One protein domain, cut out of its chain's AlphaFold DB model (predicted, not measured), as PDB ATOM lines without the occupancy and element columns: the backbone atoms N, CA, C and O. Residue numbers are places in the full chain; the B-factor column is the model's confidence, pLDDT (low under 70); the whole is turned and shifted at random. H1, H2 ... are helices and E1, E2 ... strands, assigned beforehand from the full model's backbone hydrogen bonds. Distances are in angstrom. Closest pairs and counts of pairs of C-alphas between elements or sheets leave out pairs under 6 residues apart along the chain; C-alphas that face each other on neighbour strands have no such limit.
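Overview. This is residues 98 to 268 of the 268 residues of an uncharacterized protein of Fibrobacter sp. UWB16 (UniProt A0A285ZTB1). Two strongly twisted sheets form a sandwich, partly face to face with their strands crossed: five strands, E2 E3 E6 E1 E8, in one and three, E4 E5 E7, in the other. Of the three short helices, H2 packs on the larger sheet with its residues 145 to 151, while H1, with residue 127, and H3, with residues 156 to 159, only graze that sheet; none of the three is on the smaller sheet. The 171 printed residues hold eight named strands and three named helices, in the order E1 H1 E2 H2 H3 E3 E4 E5 E6 E7 E8; the five-stranded sheet is antiparallel, in the order E2 E3 E6 E1 E8, and the other, E4 E5 E7, is mixed. The class is mixed, helices and strands, with under half of the residues in named elements. The whole is compact, with a radius of gyration of the C-alphas of 16.3 A and spans of 52 by 41 by 29 A.

Along the chain. E1, residues 111 to 116, begins at C-alpha 111 (19.372, 12.445, -40.281) and is 14.0 A long. H1 is residues 121 to 127, E2 140 to 142, H2 145 to 151 and H3 156 to 162. E3, residues 171 to 178, is 23.2 A long; E4 is 185 to 191, 17.4 A. E5, 196 to 204, is 24.7 A and E6, 215 to 222, is 22.1 A. E7, 234 to 245, is 26.6 A and bends by 87 degrees at residue 242. E8, 260 to 263, ends at C-alpha 263 (16.017, 5.451, -43.162).

Arrangement. In the larger sheet, N 141 and O 174 of E2 and E3 are 2.9 A apart, N 175 and O 218 of E3 and E6 2.9 A, N 115 and O 217 of E1 and E6 2.8 A, and N 114 and O 262 of E1 and E8 2.8 A, within hydrogen-bond range. E4 and E5 are a hairpin, with N 187 and O 199 at 2.9 A. E5 and E7 are parallel at 26 degrees, with N 200 and O 237 at 2.8 A. The sheets' strands stand at 50 degrees. H2 has a height over the larger sheet of 8.8 A. H2 touches H1, closest C-alphas Cys 151 and Cys 123 at 5.1 A, and H3, closest Ala 149 and Ala 156 at 5.1 A, each at a steep tilt of 49 degrees, opposite ways. In H1, H2 and H3 every O i to N i+4 pair is within hydrogen-bond range.

Size, cuts and confidence. The farthest C-alphas, those of Ser 165 and Asn 249, are 52.9 A apart. The printed part has no cut. The links H1 to E2, E6 to E7 and E7 to E8 are long. Mean pLDDT of the printed part is 84.8; residues 100 to 104, 131 to 138, 165, 167 to 168, 212 to 213 and 253 to 255 are under 70.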
ATOM      1  N   ALA A  98       5.567   5.448 -30.388       86.75
ATOM      2  CA  ALA A  98       4.940   6.754 -30.262       86.75
ATOM      3  C   ALA A  98       3.609   6.796 -31.025       86.75
ATOM      4  O   ALA A  98       3.556   6.475 -32.215       86.75
ATOM      5  N   ALA A  99       2.520   7.179 -30.346       74.56
ATOM      6  CA  ALA A  99       1.209   7.255 -30.982       74.56
ATOM      7  C   ALA A  99       1.108   8.461 -31.929       74.56
ATOM      8  O   ALA A  99       1.737   9.499 -31.678       74.56
ATOM      9  N   PRO A 100       0.315   8.357 -33.015       64.88
ATOM     10  CA  PRO A 100       0.085   9.477 -33.919       64.88
ATOM     11  C   PRO A 100      -0.437  10.702 -33.156       64.88
ATOM     12  O   PRO A 100      -1.523  10.671 -32.587       64.88
ATOM     13  N   GLY A 101       0.340  11.788 -33.160       59.84
ATOM     14  CA  GLY A 101      -0.017  13.047 -32.497       59.84
ATOM     15  C   GLY A 101       0.370  13.164 -31.018       59.84
ATOM     16  O   GLY A 101       0.191  14.244 -30.463       59.84
ATOM     17  N   GLU A 102       0.936  12.124 -30.395       58.28
ATOM     18  CA  GLU A 102       1.312  12.135 -28.966       58.28
ATOM     19  C   GLU A 102       2.816  12.265 -28.692       58.28
ATOM     20  O   GLU A 102       3.231  12.208 -27.540       58.28
ATOM     21  N   SER A 103       3.671  12.485 -29.694       57.28
ATOM     22  CA  SER A 103       5.115  12.563 -29.437       57.28
ATOM     23  C   SER A 103       5.792  13.760 -30.090       57.28
ATOM     24  O   SER A 103       5.786  13.946 -31.302       57.28
ATOM     25  N   SER A 104       6.457  14.548 -29.247       68.56
ATOM     26  CA  SER A 104       7.449  15.575 -29.579       68.56
ATOM     27  C   SER A 104       8.764  14.988 -30.121       68.56
ATOM     28  O   SER A 104       9.804  15.637 -30.050       68.56
ATOM     29  N   VAL A 105       8.744  13.741 -30.602       82.00
ATOM     30  CA  VAL A 105       9.934  12.955 -30.926       82.00
ATOM     31  C   VAL A 105       9.949  12.712 -32.423       82.00
ATOM     32  O   VAL A 105       9.170  11.931 -32.962       82.00
ATOM     33  N   SER A 106      10.853  13.402 -33.096       91.62
ATOM     34  CA  SER A 106      11.085  13.290 -34.527       91.62
ATOM     35  C   SER A 106      12.579  13.281 -34.772       91.62
ATOM     36  O   SER A 106      13.320  13.954 -34.057       91.62
ATOM     37  N   PHE A 107      13.017  12.559 -35.799       95.12
ATOM     38  CA  PHE A 107      14.388  12.703 -36.266       95.12
ATOM     39  C   PHE A 107      14.631  14.134 -36.740       95.12
ATOM     40  O   PHE A 107      13.761  14.750 -37.361       95.12
ATOM     41  N   ASP A 108      15.824  14.639 -36.460       95.31
ATOM     42  CA  ASP A 108      16.310  15.867 -37.066       95.31
ATOM     43  C   ASP A 108      16.361  15.712 -38.600       95.31
ATOM     44  O   ASP A 108      16.631  14.627 -39.125       95.31
ATOM     45  N   SER A 109      16.093  16.792 -39.336       93.94
ATOM     46  CA  SER A 109      16.036  16.778 -40.803       93.94
ATOM     47  C   SER A 109      17.353  16.397 -41.482       93.94
ATOM     48  O   SER A 109      17.332  15.978 -42.637       93.94
ATOM     49  N   HIS A 110      18.486  16.536 -40.791       94.81
ATOM     50  CA  HIS A 110      19.799  16.136 -41.299       94.81
ATOM     51  C   HIS A 110      20.022  14.621 -41.232       94.81
ATOM     52  O   HIS A 110      20.932  14.108 -41.887       94.81
ATOM     53  N   VAL A 111      19.224  13.892 -40.445       96.56
ATOM     54  CA  VAL A 111      19.372  12.445 -40.281       96.56
ATOM     55  C   VAL A 111      18.798  11.730 -41.499       96.56
ATOM     56  O   VAL A 111      17.627  11.869 -41.853       96.56
ATOM     57  N   LEU A 112      19.639  10.919 -42.128       97.06
ATOM     58  CA  LEU A 112      19.302  10.146 -43.316       97.06
ATOM     59  C   LEU A 112      18.993   8.693 -42.978       97.06
ATOM     60  O   LEU A 112      18.108   8.104 -43.594       97.06
ATOM     61  N   ALA A 113      19.699   8.128 -41.998       97.31
ATOM     62  CA  ALA A 113      19.480   6.765 -41.536       97.31
ATOM     63  C   ALA A 113      19.933   6.555 -40.092       97.31
ATOM     64  O   ALA A 113      20.747   7.309 -39.564       97.31
ATOM     65  N   ILE A 114      19.416   5.493 -39.481       95.94
ATOM     66  CA  ILE A 114      19.910   4.895 -38.244       95.94
ATOM     67  C   ILE A 114      20.175   3.416 -38.512       95.94
ATOM     68  O   ILE A 114      19.350   2.739 -39.121       95.94
ATOM     69  N   ASN A 115      21.308   2.903 -38.046       94.38
ATOM     70  CA  ASN A 115      21.573   1.476 -37.969       94.38
ATOM     71  C   ASN A 115      21.822   1.113 -36.505       94.38
ATOM     72  O   ASN A 115      22.707   1.674 -35.856       94.38
ATOM     73  N   ALA A 116      20.990   0.220 -35.979       88.75
ATOM     74  CA  ALA A 116      21.018  -0.184 -34.584       88.75
ATOM     75  C   ALA A 116      21.455  -1.646 -34.453       88.75
ATOM     76  O   ALA A 116      20.868  -2.532 -35.076       88.75
ATOM     77  N   TYR A 117      22.438  -1.904 -33.587       78.38
ATOM     78  CA  TYR A 117      22.709  -3.237 -33.024       78.38
ATOM     79  C   TYR A 117      23.125  -4.327 -34.030       78.38
ATOM     80  O   TYR A 117      23.029  -5.515 -33.729       78.38
ATOM     81  N   GLY A 118      23.576  -3.944 -35.226       71.88
ATOM     82  CA  GLY A 118      23.866  -4.872 -36.322       71.88
ATOM     83  C   GLY A 118      24.937  -4.361 -37.277       71.88
ATOM     84  O   GLY A 118      24.756  -4.429 -38.493       71.88
ATOM     85  N   PHE A 119      26.021  -3.804 -36.737       83.69
ATOM     86  CA  PHE A 119      27.155  -3.363 -37.545       83.69
ATOM     87  C   PHE A 119      27.933  -4.569 -38.071       83.69
ATOM     88  O   PHE A 119      28.076  -5.588 -37.394       83.69
ATOM     89  N   SER A 120      28.440  -4.466 -39.298       87.19
ATOM     90  CA  SER A 120      29.456  -5.407 -39.758       87.19
ATOM     91  C   SER A 120      30.769  -5.135 -39.024       87.19
ATOM     92  O   SER A 120      31.054  -3.994 -38.654       87.19
ATOM     93  N   SER A 121      31.624  -6.150 -38.887       88.06
ATOM     94  CA  SER A 121      32.953  -5.970 -38.282       88.06
ATOM     95  C   SER A 121      33.782  -4.902 -39.006       88.06
ATOM     96  O   SER A 121      34.530  -4.161 -38.383       88.06
ATOM     97  N   LYS A 122      33.607  -4.762 -40.325       90.12
ATOM     98  CA  LYS A 122      34.270  -3.723 -41.123       90.12
ATOM     99  C   LYS A 122      33.742  -2.322 -40.819       90.12
ATOM    100  O   LYS A 122      34.521  -1.370 -40.765       90.12
ATOM    101  N   CYS A 123      32.429  -2.178 -40.636       91.19
ATOM    102  CA  CYS A 123      31.850  -0.917 -40.186       91.19
ATOM    103  C   CYS A 123      32.404  -0.549 -38.803       91.19
ATOM    104  O   CYS A 123      32.823   0.590 -38.588       91.19
ATOM    105  N   GLU A 124      32.492  -1.524 -37.895       88.19
ATOM    106  CA  GLU A 124      33.061  -1.320 -36.563       88.19
ATOM    107  C   GLU A 124      34.522  -0.860 -36.621       88.19
ATOM    108  O   GLU A 124      34.858   0.202 -36.102       88.19
ATOM    109  N   GLU A 125      35.376  -1.593 -37.336       87.25
ATOM    110  CA  GLU A 125      36.802  -1.275 -37.492       87.25
ATOM    111  C   GLU A 125      37.050   0.103 -38.128       87.25
ATOM    112  O   GLU A 125      38.011   0.792 -37.781       87.25
ATOM    113  N   SER A 126      36.201   0.515 -39.072       86.06
ATOM    114  CA  SER A 126      36.378   1.774 -39.801       86.06
ATOM    115  C   SER A 126      35.831   2.985 -39.047       86.06
ATOM    116  O   SER A 126      36.420   4.073 -39.114       86.06
ATOM    117  N   MET A 127      34.728   2.828 -38.313       88.12
ATOM    118  CA  MET A 127      34.013   3.956 -37.717       88.12
ATOM    119  C   MET A 127      34.259   4.117 -36.225       88.12
ATOM    120  O   MET A 127      34.341   5.253 -35.759       88.12
ATOM    121  N   PHE A 128      34.461   3.030 -35.489       82.94
ATOM    122  CA  PHE A 128      34.568   3.079 -34.041       82.94
ATOM    123  C   PHE A 128      36.017   3.349 -33.656       82.94
ATOM    124  O   PHE A 128      36.971   2.810 -34.218       82.94
ATOM    125  N   SER A 129      36.210   4.279 -32.732       75.06
ATOM    126  CA  SER A 129      37.528   4.641 -32.228       75.06
ATOM    127  C   SER A 129      37.445   4.654 -30.717       75.06
ATOM    128  O   SER A 129      36.734   5.471 -30.138       75.06
ATOM    129  N   TYR A 130      38.143   3.710 -30.101       70.69
ATOM    130  CA  TYR A 130      38.143   3.502 -28.661       70.69
ATOM    131  C   TYR A 130      39.386   4.159 -28.044       70.69
ATOM    132  O   TYR A 130      40.487   4.043 -28.589       70.69
ATOM    133  N   VAL A 131      39.231   4.846 -26.911       57.84
ATOM    134  CA  VAL A 131      40.334   5.146 -25.985       57.84
ATOM    135  C   VAL A 131      40.217   4.216 -24.789       57.84
ATOM    136  O   VAL A 131      39.200   4.155 -24.108       57.84
ATOM    137  N   GLY A 132      41.289   3.463 -24.546       60.03
ATOM    138  CA  GLY A 132      41.242   2.363 -23.589       60.03
ATOM    139  C   GLY A 132      40.363   1.215 -24.087       60.03
ATOM    140  O   GLY A 132      40.134   1.068 -25.284       60.03
ATOM    141  N   GLU A 133      39.913   0.372 -23.162       56.72
ATOM    142  CA  GLU A 133      39.184  -0.858 -23.501       56.72
ATOM    143  C   GLU A 133      37.672  -0.649 -23.697       56.72
ATOM    144  O   GLU A 133      37.028  -1.532 -24.256       56.72
ATOM    145  N   TYR A 134      37.099   0.490 -23.275       56.62
ATOM    146  CA  TYR A 134      35.636   0.629 -23.156       56.62
ATOM    147  C   TYR A 134      35.055   2.023 -23.448       56.62
ATOM    148  O   TYR A 134      33.859   2.202 -23.256       56.62
ATOM    149  N   GLU A 135      35.846   3.018 -23.868       58.56
ATOM    150  CA  GLU A 135      35.336   4.389 -24.039       58.56
ATOM    151  C   GLU A 135      35.447   4.847 -25.498       58.56
ATOM    152  O   GLU A 135      36.538   4.947 -26.065       58.56
ATOM    153  N   LEU A 136      34.302   5.105 -26.132       66.44
ATOM    154  CA  LEU A 136      34.225   5.686 -27.472       66.44
ATOM    155  C   LEU A 136      34.753   7.131 -27.453       66.44
ATOM    156  O   LEU A 136      34.213   8.003 -26.780       66.44
ATOM    157  N   LEU A 137      35.820   7.381 -28.217       61.62
ATOM    158  CA  LEU A 137      36.608   8.622 -28.195       61.62
ATOM    159  C   LEU A 137      35.927   9.766 -28.954       61.62
ATOM    160  O   LEU A 137      36.142  10.934 -28.638       61.62
ATOM    161  N   VAL A 138      35.138   9.442 -29.984       64.06
ATOM    162  CA  VAL A 138      34.555  10.437 -30.888       64.06
ATOM    163  C   VAL A 138      33.125  10.034 -31.261       64.06
ATOM    164  O   VAL A 138      32.941   9.084 -32.025       64.06
ATOM    165  N   PRO A 139      32.104  10.747 -30.758       79.31
ATOM    166  CA  PRO A 139      30.715  10.448 -31.072       79.31
ATOM    167  C   PRO A 139      30.296  10.916 -32.470       79.31
ATOM    168  O   PRO A 139      29.248  10.495 -32.939       79.31
ATOM    169  N   LEU A 140      31.074  11.776 -33.136       89.88
ATOM    170  CA  LEU A 140      30.789  12.312 -34.469       89.88
ATOM    171  C   LEU A 140      32.019  12.190 -35.373       89.88
ATOM    172  O   LEU A 140      33.019  12.855 -35.141       89.88
ATOM    173  N   LYS A 141      31.939  11.398 -36.440       90.94
ATOM    174  CA  LYS A 141      33.071  11.151 -37.346       90.94
ATOM    175  C   LYS A 141      32.655  11.344 -38.793       90.94
ATOM    176  O   LYS A 141      31.593  10.868 -39.182       90.94
ATOM    177  N   SER A 142      33.479  11.993 -39.615       92.00
ATOM    178  CA  SER A 142      33.218  12.010 -41.062       92.00
ATOM    179  C   SER A 142      33.189  10.584 -41.632       92.00
ATOM    180  O   SER A 142      34.028   9.750 -41.285       92.00
ATOM    181  N   ILE A 143      32.220  10.298 -42.503       93.00
ATOM    182  CA  ILE A 143      32.048   8.985 -43.132       93.00
ATOM    183  C   ILE A 143      32.150   9.115 -44.655       93.00
ATOM    184  O   ILE A 143      31.524   9.978 -45.267       93.00
ATOM    185  N   SER A 144      32.985   8.272 -45.267       92.00
ATOM    186  CA  SER A 144      33.147   8.204 -46.723       92.00
ATOM    187  C   SER A 144      31.997   7.435 -47.372       92.00
ATOM    188  O   SER A 144      31.356   6.614 -46.723       92.00
ATOM    189  N   GLU A 145      31.771   7.626 -48.672       88.62
ATOM    190  CA  GLU A 145      30.753   6.870 -49.423       88.62
ATOM    191  C   GLU A 145      30.951   5.345 -49.344       88.62
ATOM    192  O   GLU A 145      29.980   4.601 -49.217       88.62
ATOM    193  N   GLU A 146      32.202   4.877 -49.356       89.62
ATOM    194  CA  GLU A 146      32.536   3.458 -49.179       89.62
ATOM    195  C   GLU A 146      32.083   2.941 -47.806       89.62
ATOM    196  O   GLU A 146      31.407   1.916 -47.717       89.62
ATOM    197  N   ASN A 147      32.375   3.691 -46.741       93.44
ATOM    198  CA  ASN A 147      31.959   3.318 -45.392       93.44
ATOM    199  C   ASN A 147      30.442   3.458 -45.206       93.44
ATOM    200  O   ASN A 147      29.859   2.694 -44.445       93.44
ATOM    201  N   ILE A 148      29.777   4.380 -45.916       94.81
ATOM    202  CA  ILE A 148      28.309   4.450 -45.944       94.81
ATOM    203  C   ILE A 148      27.736   3.156 -46.526       94.81
ATOM    204  O   ILE A 148      26.794   2.617 -45.959       94.81
ATOM    205  N   ALA A 149      28.294   2.627 -47.616       93.50
ATOM    206  CA  ALA A 149      27.823   1.368 -48.195       93.50
ATOM    207  C   ALA A 149      28.015   0.164 -47.257       93.50
ATOM    208  O   ALA A 149      27.188  -0.746 -47.258       93.50
ATOM    209  N   GLU A 150      29.069   0.172 -46.442       94.38
ATOM    210  CA  GLU A 150      29.340  -0.882 -45.459       94.38
ATOM    211  C   GLU A 150      28.456  -0.755 -44.204       94.38
ATOM    212  O   GLU A 150      27.889  -1.741 -43.738       94.38
ATOM    213  N   CYS A 151      28.303   0.456 -43.661       94.56
ATOM    214  CA  CYS A 151      27.558   0.716 -42.427       94.56
ATOM    215  C   CYS A 151      26.044   0.889 -42.634       94.56
ATOM    216  O   CYS A 151      25.266   0.620 -41.718       94.56
ATOM    217  N   PHE A 152      25.621   1.339 -43.818       95.38
ATOM    218  CA  PHE A 152      24.233   1.638 -44.191       95.38
ATOM    219  C   PHE A 152      23.899   1.086 -45.593       95.38
ATOM    220  O   PHE A 152      23.576   1.845 -46.519       95.38
ATOM    221  N   PRO A 153      23.993  -0.241 -45.795       93.56
ATOM    222  CA  PRO A 153      23.853  -0.865 -47.109       93.56
ATOM    223  C   PRO A 153      22.483  -0.653 -47.770       93.56
ATOM    224  O   PRO A 153      22.391  -0.712 -48.998       93.56
ATOM    225  N   LYS A 154      21.406  -0.406 -47.008       93.19
ATOM    226  CA  LYS A 154      20.079  -0.112 -47.585       93.19
ATOM    227  C   LYS A 154      19.937   1.349 -48.000       93.19
ATOM    228  O   LYS A 154      19.244   1.634 -48.972       93.19
ATOM    229  N   THR A 155      20.585   2.260 -47.284       94.56
ATOM    230  CA  THR A 155      20.519   3.708 -47.501       94.56
ATOM    231  C   THR A 155      21.460   4.146 -48.610       94.56
ATOM    232  O   THR A 155      21.079   4.977 -49.432       94.56
ATOM    233  N   ALA A 156      22.656   3.558 -48.695       93.88
ATOM    234  CA  ALA A 156      23.653   3.876 -49.716       93.88
ATOM    235  C   ALA A 156      23.084   3.951 -51.152       93.88
ATOM    236  O   ALA A 156      23.227   5.002 -51.785       93.88
ATOM    237  N   PRO A 157      22.358   2.935 -51.673       92.56
ATOM    238  CA  PRO A 157      21.787   3.016 -53.019       92.56
ATOM    239  C   PRO A 157      20.713   4.108 -53.169       92.56
ATOM    240  O   PRO A 157      20.551   4.658 -54.261       92.56
ATOM    241  N   LEU A 158      19.985   4.450 -52.098       92.62
ATOM    242  CA  LEU A 158      18.975   5.515 -52.116       92.62
ATOM    243  C   LEU A 158      19.625   6.898 -52.203       92.62
ATOM    244  O   LEU A 158      19.164   7.745 -52.969       92.62
ATOM    245  N   LEU A 159      20.730   7.111 -51.484       90.31
ATOM    246  CA  LEU A 159      21.486   8.361 -51.544       90.31
ATOM    247  C   LEU A 159      22.056   8.598 -52.935       90.31
ATOM    248  O   LEU A 159      21.862   9.678 -53.493       90.31
ATOM    249  N   SER A 160      22.691   7.579 -53.521       84.12
ATOM    250  CA  SER A 160      23.252   7.676 -54.869       84.12
ATOM    251  C   SER A 160      22.187   8.009 -55.914       84.12
ATOM    252  O   SER A 160      22.470   8.726 -56.868       84.12
ATOM    253  N   LYS A 161      20.948   7.531 -55.736       84.25
ATOM    254  CA  LYS A 161      19.826   7.856 -56.623       84.25
ATOM    255  C   LYS A 161      19.300   9.277 -56.399       84.25
ATOM    256  O   LYS A 161      19.067   9.994 -57.368       84.25
ATOM    257  N   LYS A 162      19.068   9.664 -55.142       81.62
ATOM    258  CA  LYS A 162      18.378  10.914 -54.794       81.62
ATOM    259  C   LYS A 162      19.274  12.146 -54.913       81.62
ATOM    260  O   LYS A 162      18.814  13.186 -55.366       81.62
ATOM    261  N   PHE A 163      20.544  12.024 -54.539       79.31
ATOM    262  CA  PHE A 163      21.474  13.150 -54.440       79.31
ATOM    263  C   PHE A 163      22.604  13.094 -55.471       79.31
ATOM    264  O   PHE A 163      23.615  13.772 -55.304       79.31
ATOM    265  N   ALA A 164      22.433  12.342 -56.564       74.44
ATOM    266  CA  ALA A 164      23.442  12.181 -57.616       74.44
ATOM    267  C   ALA A 164      24.064  13.511 -58.094       74.44
ATOM    268  O   ALA A 164      25.248  13.565 -58.414       74.44
ATOM    269  N   SER A 165      23.273  14.590 -58.142       66.62
ATOM    270  CA  SER A 165      23.701  15.927 -58.580       66.62
ATOM    271  C   SER A 165      24.235  16.835 -57.467       66.62
ATOM    272  O   SER A 165      24.790  17.888 -57.767       66.62
ATOM    273  N   GLU A 166      24.057  16.461 -56.201       70.44
ATOM    274  CA  GLU A 166      24.326  17.311 -55.030       70.44
ATOM    275  C   GLU A 166      25.366  16.710 -54.074       70.44
ATOM    276  O   GLU A 166      25.886  17.428 -53.223       70.44
ATOM    277  N   MET A 167      25.738  15.434 -54.251       64.62
ATOM    278  CA  MET A 167      26.709  14.725 -53.405       64.62
ATOM    279  C   MET A 167      28.043  15.464 -53.245       64.62
ATOM    280  O   MET A 167      28.604  15.463 -52.158       64.62
ATOM    281  N   GLY A 168      28.516  16.172 -54.277       65.31
ATOM    282  CA  GLY A 168      29.763  16.945 -54.204       65.31
ATOM    283  C   GLY A 168      29.743  18.120 -53.215       65.31
ATOM    284  O   GLY A 168      30.806  18.622 -52.856       65.31
ATOM    285  N   ASN A 169      28.557  18.546 -52.766       76.94
ATOM    286  CA  ASN A 169      28.376  19.623 -51.793       76.94
ATOM    287  C   ASN A 169      27.942  19.111 -50.411       76.94
ATOM    288  O   ASN A 169      27.856  19.907 -49.480       76.94
ATOM    289  N   MET A 170      27.664  17.810 -50.271       85.62
ATOM    290  CA  MET A 170      27.236  17.216 -49.006       85.62
ATOM    291  C   MET A 170      28.435  16.606 -48.293       85.62
ATOM    292  O   MET A 170      29.208  15.856 -48.887       85.62
ATOM    293  N   LYS A 171      28.571  16.879 -46.998       91.19
ATOM    294  CA  LYS A 171      29.459  16.098 -46.136       91.19
ATOM    295  C   LYS A 171      28.628  15.151 -45.298       91.19
ATOM    296  O   LYS A 171      27.634  15.558 -44.708       91.19
ATOM    297  N   PHE A 172      29.060  13.901 -45.225       93.94
ATOM    298  CA  PHE A 172      28.404  12.906 -44.396       93.94
ATOM    299  C   PHE A 172      29.189  12.680 -43.115       93.94
ATOM    300  O   PHE A 172      30.426  12.633 -43.110       93.94
ATOM    301  N   TYR A 173      28.443  12.491 -42.035       94.69
ATOM    302  CA  TYR A 173      28.992  12.124 -40.744       94.69
ATOM    303  C   TYR A 173      28.222  10.945 -40.155       94.69
ATOM    304  O   TYR A 173      27.029  10.767 -40.404       94.69
ATOM    305  N   ALA A 174      28.928  10.145 -39.368       94.25
ATOM    306  CA  ALA A 174      28.359   9.140 -38.498       94.25
ATOM    307  C   ALA A 174      28.292   9.689 -37.075       94.25
ATOM    308  O   ALA A 174      29.315  10.123 -36.541       94.25
ATOM    309  N   VAL A 175      27.110   9.633 -36.465       94.06
ATOM    310  CA  VAL A 175      26.938   9.878 -35.029       94.06
ATOM    311  C   VAL A 175      26.817   8.534 -34.324       94.06
ATOM    312  O   VAL A 175      25.862   7.806 -34.579       94.06
ATOM    313  N   ILE A 176      27.774   8.194 -33.465       91.25
ATOM    314  CA  ILE A 176      27.870   6.905 -32.770       91.25
ATOM    315  C   ILE A 176      27.506   7.094 -31.303       91.25
ATOM    316  O   ILE A 176      28.024   7.982 -30.625       91.25
ATOM    317  N   VAL A 177      26.594   6.257 -30.816       88.31
ATOM    318  CA  VAL A 177      25.952   6.449 -29.516       88.31
ATOM    319  C   VAL A 177      25.798   5.104 -28.824       88.31
ATOM    320  O   VAL A 177      25.128   4.206 -29.329       88.31
ATOM    321  N   GLU A 178      26.399   4.963 -27.647       85.94
ATOM    322  CA  GLU A 178      26.177   3.806 -26.773       85.94
ATOM    323  C   GLU A 178      24.863   3.969 -26.027       85.94
ATOM    324  O   GLU A 178      24.695   4.967 -25.336       85.94
ATOM    325  N   MET A 179      23.935   3.024 -26.124       79.88
ATOM    326  CA  MET A 179      22.589   3.175 -25.555       79.88
ATOM    327  C   MET A 179      22.485   2.782 -24.076       79.88
ATOM    328  O   MET A 179      21.518   3.152 -23.415       79.88
ATOM    329  N   GLY A 180      23.491   2.090 -23.537       78.69
ATOM    330  CA  GLY A 180      23.568   1.690 -22.128       78.69
ATOM    331  C   GLY A 180      22.745   0.448 -21.785       78.69
ATOM    332  O   GLY A 180      23.320  -0.534 -21.332       78.69
ATOM    333  N   GLU A 181      21.433   0.479 -22.016       80.62
ATOM    334  CA  GLU A 181      20.514  -0.626 -21.709       80.62
ATOM    335  C   GLU A 181      19.743  -1.070 -22.965       80.62
ATOM    336  O   GLU A 181      19.320  -0.248 -23.788       80.62
ATOM    337  N   ASN A 182      19.550  -2.383 -23.112       77.94
ATOM    338  CA  ASN A 182      18.764  -2.996 -24.187       77.94
ATOM    339  C   ASN A 182      17.494  -3.648 -23.606       77.94
ATOM    340  O   ASN A 182      17.577  -4.286 -22.553       77.94
ATOM    341  N   PRO A 183      16.335  -3.579 -24.287       77.31
ATOM    342  CA  PRO A 183      16.038  -2.844 -25.511       77.31
ATOM    343  C   PRO A 183      15.683  -1.384 -25.285       77.31
ATOM    344  O   PRO A 183      14.939  -1.034 -24.373       77.31
ATOM    345  N   THR A 184      16.156  -0.547 -26.203       87.00
ATOM    346  CA  THR A 184      15.778   0.861 -26.326       87.00
ATOM    347  C   THR A 184      15.589   1.225 -27.800       87.00
ATOM    348  O   THR A 184      16.067   0.524 -28.697       87.00
ATOM    349  N   PHE A 185      14.850   2.303 -28.061       90.62
ATOM    350  CA  PHE A 185      14.949   3.034 -29.324       90.62
ATOM    351  C   PHE A 185      15.742   4.321 -29.118       90.62
ATOM    352  O   PHE A 185      15.880   4.811 -27.998       90.62
ATOM    353  N   ALA A 186      16.244   4.883 -30.211       92.19
ATOM    354  CA  ALA A 186      17.104   6.048 -30.167       92.19
ATOM    355  C   ALA A 186      16.738   7.011 -31.297       92.19
ATOM    356  O   ALA A 186      16.824   6.653 -32.472       92.19
ATOM    357  N   VAL A 187      16.396   8.255 -30.969       94.31
ATOM    358  CA  VAL A 187      16.041   9.277 -31.961       94.31
ATOM    359  C   VAL A 187      16.946  10.489 -31.809       94.31
ATOM    360  O   VAL A 187      16.807  11.268 -30.864       94.31
ATOM    361  N   LEU A 188      17.847  10.683 -32.773       95.81
ATOM    362  CA  LEU A 188      18.616  11.917 -32.899       95.81
ATOM    363  C   LEU A 188      17.657  13.025 -33.343       95.81
ATOM    364  O   LEU A 188      17.253  13.075 -34.502       95.81
ATOM    365  N   SER A 189      17.255  13.869 -32.394       94.69
ATOM    366  CA  SER A 189      16.174  14.848 -32.585       94.69
ATOM    367  C   SER A 189      16.679  16.272 -32.806       94.69
ATOM    368  O   SER A 189      15.907  17.137 -33.208       94.69
ATOM    369  N   LYS A 190      17.971  16.516 -32.559       94.00
ATOM    370  CA  LYS A 190      18.647  17.765 -32.921       94.00
ATOM    371  C   LYS A 190      20.077  17.481 -33.360       94.00
ATOM    372  O   LYS A 190      20.823  16.843 -32.614       94.00
ATOM    373  N   PHE A 191      20.456  17.999 -34.521       93.69
ATOM    374  CA  PHE A 191      21.829  18.016 -35.016       93.69
ATOM    375  C   PHE A 191      22.259  19.462 -35.288       93.69
ATOM    376  O   PHE A 191      21.803  20.080 -36.247       93.69
ATOM    377  N   ALA A 192      23.110  20.024 -34.427       90.88
ATOM    378  CA  ALA A 192      23.574  21.407 -34.525       90.88
ATOM    379  C   ALA A 192      25.084  21.528 -34.262       90.88
ATOM    380  O   ALA A 192      25.722  20.611 -33.751       90.88
ATOM    381  N   ALA A 193      25.657  22.691 -34.589       88.31
ATOM    382  CA  ALA A 193      27.095  22.960 -34.465       88.31
ATOM    383  C   ALA A 193      27.639  22.864 -33.024       88.31
ATOM    384  O   ALA A 193      28.842  22.689 -32.818       88.31
ATOM    385  N   ASP A 194      26.771  23.032 -32.027       88.94
ATOM    386  CA  ASP A 194      27.108  23.092 -30.608       88.94
ATOM    387  C   ASP A 194      26.477  21.976 -29.767       88.94
ATOM    388  O   ASP A 194      26.888  21.796 -28.622       88.94
ATOM    389  N   GLU A 195      25.526  21.218 -30.314       91.25
ATOM    390  CA  GLU A 195      24.804  20.177 -29.586       91.25
ATOM    391  C   GLU A 195      24.241  19.102 -30.523       91.25
ATOM    392  O   GLU A 195      23.623  19.400 -31.550       91.25
ATOM    393  N   ILE A 196      24.379  17.844 -30.100       93.38
ATOM    394  CA  ILE A 196      23.620  16.710 -30.626       93.38
ATOM    395  C   ILE A 196      22.681  16.230 -29.520       93.38
ATOM    396  O   ILE A 196      23.138  15.837 -28.449       93.38
ATOM    397  N   TYR A 197      21.375  16.235 -29.783       93.75
ATOM    398  CA  TYR A 197      20.359  15.825 -28.811       93.75
ATOM    399  C   TYR A 197      19.706  14.507 -29.208       93.75
ATOM    400  O   TYR A 197      19.221  14.355 -30.337       93.75
ATOM    401  N   ILE A 198      19.642  13.575 -28.259       93.94
ATOM    402  CA  ILE A 198      19.105  12.234 -28.479       93.94
ATOM    403  C   ILE A 198      18.008  11.929 -27.468       93.94
ATOM    404  O   ILE A 198      18.223  11.969 -26.259       93.94
ATOM    405  N   ASN A 199      16.854  11.527 -27.986       92.62
ATOM    406  CA  ASN A 199      15.815  10.889 -27.195       92.62
ATOM    407  C   ASN A 199      16.085   9.383 -27.137       92.62
ATOM    408  O   ASN A 199      16.092   8.709 -28.171       92.62
ATOM    409  N   VAL A 200      16.302   8.859 -25.935       91.69
ATOM    410  CA  VAL A 200      16.428   7.425 -25.664       91.69
ATOM    411  C   VAL A 200      15.082   6.923 -25.163       91.69
ATOM    412  O   VAL A 200      14.598   7.342 -24.113       91.69
ATOM    413  N   VAL A 201      14.450   6.042 -25.929       90.38
ATOM    414  CA  VAL A 201      13.097   5.563 -25.652       90.38
ATOM    415  C   VAL A 201      13.170   4.210 -24.973       90.38
ATOM    416  O   VAL A 201      13.612   3.226 -25.570       90.38
ATOM    417  N   HIS A 202      12.703   4.166 -23.735       89.69
ATOM    418  CA  HIS A 202      12.541   2.938 -22.979       89.69
ATOM    419  C   HIS A 202      11.130   2.376 -23.179       89.69
ATOM    420  O   HIS A 202      10.175   3.137 -23.389       89.69
ATOM    421  N   PRO A 203      10.973   1.048 -23.101       89.81
ATOM    422  CA  PRO A 203       9.656   0.440 -23.019       89.81
ATOM    423  C   PRO A 203       8.952   0.894 -21.739       89.81
ATOM    424  O   PRO A 203       9.552   0.894 -20.668       89.81
ATOM    425  N   GLY A 204       7.668   1.231 -21.838       88.88
ATOM    426  CA  GLY A 204       6.877   1.567 -20.661       88.88
ATOM    427  C   GLY A 204       6.626   0.356 -19.754       88.88
ATOM    428  O   GLY A 204       6.583  -0.795 -20.194       88.88
ATOM    429  N   GLY A 205       6.378   0.622 -18.471       87.19
ATOM    430  CA  GLY A 205       6.147  -0.415 -17.461       87.19
ATOM    431  C   GLY A 205       7.439  -0.932 -16.822       87.19
ATOM    432  O   GLY A 205       8.488  -0.300 -16.906       87.19
ATOM    433  N   ASN A 206       7.353  -2.070 -16.129       87.50
ATOM    434  CA  ASN A 206       8.488  -2.652 -15.411       87.50
ATOM    435  C   ASN A 206       9.187  -3.686 -16.291       87.50
ATOM    436  O   ASN A 206       8.758  -4.834 -16.366       87.50
ATOM    437  N   CYS A 207      10.257  -3.268 -16.955       85.88
ATOM    438  CA  CYS A 207      10.993  -4.089 -17.905       85.88
ATOM    439  C   CYS A 207      12.259  -4.682 -17.297       85.88
ATOM    440  O   CYS A 207      12.974  -4.007 -16.557       85.88
ATOM    441  N   ILE A 208      12.567  -5.930 -17.651       84.62
ATOM    442  CA  ILE A 208      13.888  -6.507 -17.392       84.62
ATOM    443  C   ILE A 208      14.794  -6.047 -18.528       84.62
ATOM    444  O   ILE A 208      14.657  -6.531 -19.644       84.62
ATOM    445  N   LEU A 209      15.672  -5.087 -18.254       81.38
ATOM    446  CA  LEU A 209      16.626  -4.580 -19.235       81.38
ATOM    447  C   LEU A 209      17.963  -5.299 -19.082       81.38
ATOM    448  O   LEU A 209      18.433  -5.551 -17.969       81.38
ATOM    449  N   GLU A 210      18.577  -5.630 -20.209       78.44
ATOM    450  CA  GLU A 210      19.932  -6.155 -20.234       78.44
ATOM    451  C   GLU A 210      20.918  -4.993 -20.146       78.44
ATOM    452  O   GLU A 210      20.814  -4.012 -20.882       78.44
ATOM    453  N   THR A 211      21.917  -5.127 -19.273       70.50
ATOM    454  CA  THR A 211      22.981  -4.128 -19.064       70.50
ATOM    455  C   THR A 211      24.034  -4.138 -20.176       70.50
ATOM    456  O   THR A 211      25.135  -3.617 -20.005       70.50
ATOM    457  N   TRP A 212      23.747  -4.792 -21.303       68.75
ATOM    458  CA  TRP A 212      24.581  -4.650 -22.484       68.75
ATOM    459  C   TRP A 212      24.354  -3.248 -23.034       68.75
ATOM    460  O   TRP A 212      23.210  -2.810 -23.093       68.75
ATOM    461  N   GLY A 213      25.435  -2.558 -23.404       67.19
ATOM    462  CA  GLY A 213      25.398  -1.201 -23.941       67.19
ATOM    463  C   GLY A 213      25.449  -1.225 -25.460       67.19
ATOM    464  O   GLY A 213      26.509  -0.960 -26.027       67.19
ATOM    465  N   PRO A 214      24.357  -1.583 -26.151       78.44
ATOM    466  CA  PRO A 214      24.422  -1.760 -27.579       78.44
ATOM    467  C   PRO A 214      24.538  -0.383 -28.248       78.44
ATOM    468  O   PRO A 214      24.071   0.637 -27.729       78.44
ATOM    469  N   GLN A 215      25.206  -0.337 -29.392       86.31
ATOM    470  CA  GLN A 215      25.522   0.913 -30.075       86.31
ATOM    471  C   GLN A 215      24.531   1.180 -31.213       86.31
ATOM    472  O   GLN A 215      24.047   0.261 -31.881       86.31
ATOM    473  N   VAL A 216      24.243   2.457 -31.443       91.19
ATOM    474  CA  VAL A 216      23.516   2.937 -32.621       91.19
ATOM    475  C   VAL A 216      24.394   3.907 -33.398       91.19
ATOM    476  O   VAL A 216      25.181   4.655 -32.815       91.19
ATOM    477  N   MET A 217      24.260   3.885 -34.721       94.44
ATOM    478  CA  MET A 217      24.933   4.816 -35.615       94.44
ATOM    479  C   MET A 217      23.894   5.550 -36.449       94.44
ATOM    480  O   MET A 217      23.063   4.918 -37.101       94.44
ATOM    481  N   TYR A 218      23.967   6.873 -36.468       96.31
ATOM    482  CA  TYR A 218      23.182   7.708 -37.369       96.31
ATOM    483  C   TYR A 218      24.040   8.161 -38.535       96.31
ATOM    484  O   TYR A 218      25.163   8.610 -38.326       96.31
ATOM    485  N   LEU A 219      23.489   8.108 -39.740       96.81
ATOM    486  CA  LEU A 219      24.044   8.796 -40.895       96.81
ATOM    487  C   LEU A 219      23.400  10.175 -40.992       96.81
ATOM    488  O   LEU A 219      22.180  10.269 -41.144       96.81
ATOM    489  N   VAL A 220      24.208  11.230 -40.937       95.81
ATOM    490  CA  VAL A 220      23.750  12.617 -41.072       95.81
ATOM    491  C   VAL A 220      24.422  13.298 -42.259       95.81
ATOM    492  O   VAL A 220      25.592  13.035 -42.551       95.81
ATOM    493  N   ALA A 221      23.687  14.170 -42.945       93.94
ATOM    494  CA  ALA A 221      24.223  15.031 -43.994       93.94
ATOM    495  C   ALA A 221      24.327  16.477 -43.508       93.94
ATOM    496  O   ALA A 221      23.358  17.047 -43.015       93.94
ATOM    497  N   ASP A 222      25.495  17.078 -43.707       91.00
ATOM    498  CA  ASP A 222      25.753  18.497 -43.494       91.00
ATOM    499  C   ASP A 222      25.914  19.194 -44.849       91.00
ATOM    500  O   ASP A 222      26.872  18.955 -45.593       91.00
ATOM    501  N   LEU A 223      24.940  20.044 -45.162       84.44
ATOM    502  CA  LEU A 223      24.884  20.865 -46.372       84.44
ATOM    503  C   LEU A 223      25.338  22.303 -46.132       84.44
ATOM    504  O   LEU A 223      25.735  22.999 -47.065       84.44
ATOM    505  N   GLU A 224      25.252  22.758 -44.888       81.69
ATOM    506  CA  GLU A 224      25.424  24.164 -44.523       81.69
ATOM    507  C   GLU A 224      26.787  24.419 -43.862       81.69
ATOM    508  O   GLU A 224      27.155  25.563 -43.597       81.69
ATOM    509  N   GLY A 225      27.573  23.360 -43.643       82.69
ATOM    510  CA  GLY A 225      28.879  23.433 -42.999       82.69
ATOM    511  C   GLY A 225      28.767  23.702 -41.501       82.69
ATOM    512  O   GLY A 225      29.616  24.398 -40.935       82.69
ATOM    513  N   PHE A 226      27.712  23.191 -40.862       81.31
ATOM    514  CA  PHE A 226      27.493  23.332 -39.425       81.31
ATOM    515  C   PHE A 226      28.579  22.639 -38.606       81.31
ATOM    516  O   PHE A 226      28.971  23.139 -37.547       81.31
ATOM    517  N   VAL A 227      29.105  21.512 -39.092       84.81
ATOM    518  CA  VAL A 227      30.135  20.753 -38.387       84.81
ATOM    519  C   VAL A 227      31.496  21.417 -38.596       84.81
ATOM    520  O   VAL A 227      32.227  21.140 -39.547       84.81
ATOM    521  N   GLN A 228      31.855  22.311 -37.674       80.25
ATOM    522  CA  GLN A 228      33.176  22.957 -37.647       80.25
ATOM    523  C   GLN A 228      34.206  22.174 -36.821       80.25
ATOM    524  O   GLN A 228      35.411  22.356 -37.000       80.25
ATOM    525  N   LYS A 229      33.737  21.311 -35.915       80.94
ATOM    526  CA  LYS A 229      34.542  20.429 -35.065       80.94
ATOM    527  C   LYS A 229      33.791  19.120 -34.819       80.94
ATOM    528  O   LYS A 229      32.568  19.123 -34.772       80.94
ATOM    529  N   GLU A 230      34.532  18.033 -34.637       78.44
ATOM    530  CA  GLU A 230      33.976  16.696 -34.355       78.44
ATOM    531  C   GLU A 230      33.671  16.479 -32.859       78.44
ATOM    532  O   GLU A 230      32.943  15.564 -32.489       78.44
ATOM    533  N   ASP A 231      34.165  17.366 -31.993       82.31
ATOM    534  CA  ASP A 231      33.872  17.376 -30.556       82.31
ATOM    535  C   ASP A 231      32.614  18.214 -30.265       82.31
ATOM    536  O   ASP A 231      32.684  19.377 -29.834       82.31
ATOM    537  N   ILE A 232      31.456  17.646 -30.609       86.31
ATOM    538  CA  ILE A 232      30.133  18.198 -30.302       86.31
ATOM    539  C   ILE A 232      29.542  17.392 -29.137       86.31
ATOM    540  O   ILE A 232      29.470  16.165 -29.229       86.31
ATOM    541  N   PRO A 233      29.120  18.041 -28.037       87.19
ATOM    542  CA  PRO A 233      28.556  17.330 -26.899       87.19
ATOM    543  C   PRO A 233      27.249  16.626 -27.282       87.19
ATOM    544  O   PRO A 233      26.385  17.210 -27.939       87.19
ATOM    545  N   ILE A 234      27.101  15.382 -26.815       88.75
ATOM    546  CA  ILE A 234      25.843  14.638 -26.884       88.75
ATOM    547  C   ILE A 234      25.078  14.823 -25.578       88.75
ATOM    548  O   ILE A 234      25.546  14.429 -24.508       88.75
ATOM    549  N   THR A 235      23.870  15.359 -25.681       91.94
ATOM    550  CA  THR A 235      22.884  15.410 -24.602       91.94
ATOM    551  C   THR A 235      21.802  14.365 -24.842       91.94
ATOM    552  O   THR A 235      21.517  13.967 -25.976       91.94
ATOM    553  N   ARG A 236      21.236  13.848 -23.747       91.12
ATOM    554  CA  ARG A 236      20.267  12.755 -23.797       91.12
ATOM    555  C   ARG A 236      19.103  13.004 -22.863       91.12
ATOM    556  O   ARG A 236      19.305  13.412 -21.721       91.12
ATOM    557  N   GLU A 237      17.917  12.665 -23.337       91.44
ATOM    558  CA  GLU A 237      16.712  12.568 -22.524       91.44
ATOM    559  C   GLU A 237      16.147  11.157 -22.631       91.44
ATOM    560  O   GLU A 237      16.079  10.577 -23.714       91.44
ATOM    561  N   VAL A 238      15.764  10.597 -21.484       90.12
ATOM    562  CA  VAL A 238      15.087   9.305 -21.429       90.12
ATOM    563  C   VAL A 238      13.588   9.549 -21.443       90.12
ATOM    564  O   VAL A 238      13.060  10.231 -20.565       90.12
ATOM    565  N   ILE A 239      12.905   8.936 -22.402       89.69
ATOM    566  CA  ILE A 239      11.448   8.952 -22.502       89.69
ATOM    567  C   ILE A 239      10.895   7.534 -22.379       89.69
ATOM    568  O   ILE A 239      11.541   6.558 -22.758       89.69
ATOM    569  N   GLN A 240       9.683   7.416 -21.847       89.25
ATOM    570  CA  GLN A 240       8.991   6.139 -21.690       89.25
ATOM    571  C   GLN A 240       7.937   5.997 -22.781       89.25
ATOM    572  O   GLN A 240       7.136   6.907 -22.995       89.25
ATOM    573  N   SER A 241       7.931   4.863 -23.474       89.00
ATOM    574  CA  SER A 241       6.942   4.599 -24.512       89.00
ATOM    575  C   SER A 241       5.568   4.290 -23.916       89.00
ATOM    576  O   SER A 241       5.419   3.496 -22.986       89.00
ATOM    577  N   GLU A 242       4.532   4.884 -24.506       81.94
ATOM    578  CA  GLU A 242       3.143   4.581 -24.157       81.94
ATOM    579  C   GLU A 242       2.550   3.426 -24.979       81.94
ATOM    580  O   GLU A 242       1.587   2.791 -24.538       81.94
ATOM    581  N   ILE A 243       3.134   3.123 -26.141       86.56
ATOM    582  CA  ILE A 243       2.711   2.027 -27.026       86.56
ATOM    583  C   ILE A 243       3.482   0.755 -26.706       86.56
ATOM    584  O   ILE A 243       2.891  -0.296 -26.458       86.56
ATOM    585  N   TRP A 244       4.806   0.850 -26.720       88.94
ATOM    586  CA  TRP A 244       5.681  -0.275 -26.475       88.94
ATOM    587  C   TRP A 244       5.895  -0.430 -24.974       88.94
ATOM    588  O   TRP A 244       6.491   0.425 -24.323       88.94
ATOM    589  N   LYS A 245       5.368  -1.520 -24.416       87.62
ATOM    590  CA  LYS A 245       5.321  -1.760 -22.972       87.62
ATOM    591  C   LYS A 245       5.697  -3.194 -22.638       87.62
ATOM    592  O   LYS A 245       5.373  -4.116 -23.384       87.62
ATOM    593  N   CYS A 246       6.342  -3.400 -21.499       87.12
ATOM    594  CA  CYS A 246       6.592  -4.753 -21.019       87.12
ATOM    595  C   CYS A 246       5.330  -5.411 -20.469       87.12
ATOM    596  O   CYS A 246       4.445  -4.754 -19.920       87.12
ATOM    597  N   GLU A 247       5.275  -6.729 -20.627       83.75
ATOM    598  CA  GLU A 247       4.287  -7.591 -19.992       83.75
ATOM    599  C   GLU A 247       4.553  -7.698 -18.482       83.75
ATOM    600  O   GLU A 247       5.647  -7.399 -17.999       83.75
ATOM    601  N   ASP A 248       3.572  -8.195 -17.724       81.44
ATOM    602  CA  ASP A 248       3.634  -8.299 -16.254       81.44
ATOM    603  C   ASP A 248       4.815  -9.139 -15.728       81.44
ATOM    604  O   ASP A 248       5.237  -8.997 -14.582       81.44
ATOM    605  N   ASN A 249       5.363 -10.028 -16.558       81.81
ATOM    606  CA  ASN A 249       6.536 -10.850 -16.249       81.81
ATOM    607  C   ASN A 249       7.875 -10.140 -16.553       81.81
ATOM    608  O   ASN A 249       8.930 -10.767 -16.458       81.81
ATOM    609  N   GLY A 250       7.831  -8.867 -16.958       80.62
ATOM    610  CA  GLY A 250       8.982  -8.053 -17.333       80.62
ATOM    611  C   GLY A 250       9.529  -8.308 -18.739       80.62
ATOM    612  O   GLY A 250      10.521  -7.683 -19.111       80.62
ATOM    613  N   ARG A 251       8.906  -9.199 -19.526       78.31
ATOM    614  CA  ARG A 251       9.288  -9.454 -20.920       78.31
ATOM    615  C   ARG A 251       8.796  -8.336 -21.828       78.31
ATOM    616  O   ARG A 251       7.689  -7.824 -21.672       78.31
ATOM    617  N   HIS A 252       9.616  -7.987 -22.809       71.06
ATOM    618  CA  HIS A 252       9.261  -6.995 -23.821       71.06
ATOM    619  C   HIS A 252       8.177  -7.524 -24.761       71.06
ATOM    620  O   HIS A 252       8.097  -8.729 -25.010       71.06
ATOM    621  N   THR A 253       7.385  -6.614 -25.335       67.19
ATOM    622  CA  THR A 253       6.413  -6.977 -26.370       67.19
ATOM    623  C   THR A 253       7.135  -7.640 -27.559       67.19
ATOM    624  O   THR A 253       8.025  -7.009 -28.136       67.19
ATOM    625  N   PRO A 254       6.760  -8.864 -27.984       57.59
ATOM    626  CA  PRO A 254       7.480  -9.612 -29.027       57.59
ATOM    627  C   PRO A 254       7.466  -8.983 -30.431       57.59
ATOM    628  O   PRO A 254       8.163  -9.456 -31.323       57.59
ATOM    629  N   SER A 255       6.638  -7.963 -30.661       66.06
ATOM    630  CA  SER A 255       6.359  -7.399 -31.986       66.06
ATOM    631  C   SER A 255       7.245  -6.217 -32.378       66.06
ATOM    632  O   SER A 255       7.037  -5.646 -33.446       66.06
ATOM    633  N   VAL A 256       8.187  -5.808 -31.526       81.69
ATOM    634  CA  VAL A 256       8.963  -4.582 -31.732       81.69
ATOM    635  C   VAL A 256      10.331  -4.881 -32.338       81.69
ATOM    636  O   VAL A 256      11.084  -5.719 -31.849       81.69
ATOM    637  N   LYS A 257      10.655  -4.171 -33.418       86.00
ATOM    638  CA  LYS A 257      11.908  -4.250 -34.162       86.00
ATOM    639  C   LYS A 257      12.684  -2.947 -33.985       86.00
ATOM    640  O   LYS A 257      12.535  -2.002 -34.759       86.00
ATOM    641  N   ASN A 258      13.539  -2.918 -32.970       82.50
ATOM    642  CA  ASN A 258      14.421  -1.789 -32.655       82.50
ATOM    643  C   ASN A 258      15.838  -1.921 -33.243       82.50
ATOM    644  O   ASN A 258      16.671  -1.048 -33.021       82.50
ATOM    645  N   PHE A 259      16.110  -2.985 -34.000       87.25
ATOM    646  CA  PHE A 259      17.413  -3.285 -34.591       87.25
ATOM    647  C   PHE A 259      17.430  -3.117 -36.116       87.25
ATOM    648  O   PHE A 259      16.392  -3.086 -36.792       87.25
ATOM    649  N   GLY A 260      18.645  -3.085 -36.656       91.38
ATOM    650  CA  GLY A 260      18.951  -2.958 -38.069       91.38
ATOM    651  C   GLY A 260      18.823  -1.533 -38.594       91.38
ATOM    652  O   GLY A 260      18.660  -0.568 -37.849       91.38
ATOM    653  N   GLU A 261      18.913  -1.433 -39.914       94.75
ATOM    654  CA  GLU A 261      18.911  -0.161 -40.623       94.75
ATOM    655  C   GLU A 261      17.497   0.324 -40.965       94.75
ATOM    656  O   GLU A 261      16.725  -0.408 -41.606       94.75
ATOM    657  N   TRP A 262      17.227   1.574 -40.583       95.81
ATOM    658  CA  TRP A 262      16.041   2.364 -40.896       95.81
ATOM    659  C   TRP A 262      16.456   3.697 -41.517       95.81
ATOM    660  O   TRP A 262      17.500   4.240 -41.159       95.81
ATOM    661  N   TYR A 263      15.649   4.245 -42.419       96.38
ATOM    662  CA  TYR A 263      16.017   5.451 -43.162       96.38
ATOM    663  C   TYR A 263      14.898   6.479 -43.278       96.38
ATOM    664  O   TYR A 263      13.714   6.176 -43.141       96.38
ATOM    665  N   SER A 264      15.295   7.721 -43.537       96.00
ATOM    666  CA  SER A 264      14.387   8.849 -43.709       96.00
ATOM    667  C   SER A 264      13.390   8.568 -44.824       96.00
ATOM    668  O   SER A 264      13.776   8.239 -45.947       96.00
ATOM    669  N   ASP A 265      12.103   8.772 -44.535       93.75
ATOM    670  CA  ASP A 265      11.017   8.692 -45.515       93.75
ATOM    671  C   ASP A 265      11.274   9.587 -46.734       93.75
ATOM    672  O   ASP A 265      10.811   9.300 -47.832       93.75
ATOM    673  N   SER A 266      12.058  10.657 -46.560       91.06
ATOM    674  CA  SER A 266      12.413  11.547 -47.657       91.06
ATOM    675  C   SER A 266      13.241  10.854 -48.745       91.06
ATOM    676  O   SER A 266      13.261  11.348 -49.867       91.06
ATOM    677  N   LEU A 267      13.958   9.767 -48.450       90.00
ATOM    678  CA  LEU A 267      14.854   9.099 -49.403       90.00
ATOM    679  C   LEU A 267      14.135   8.258 -50.469       90.00
ATOM    680  O   LEU A 267      14.801   7.755 -51.379       90.00
ATOM    681  N   LEU A 268      12.817   8.098 -50.350       87.00
ATOM    682  CA  LEU A 268      11.982   7.293 -51.240       87.00
ATOM    683  C   LEU A 268      11.507   8.051 -52.485       87.00
ATOM    684  O   LEU A 268      11.183   9.254 -52.377       87.00
TER     685      LEU A 268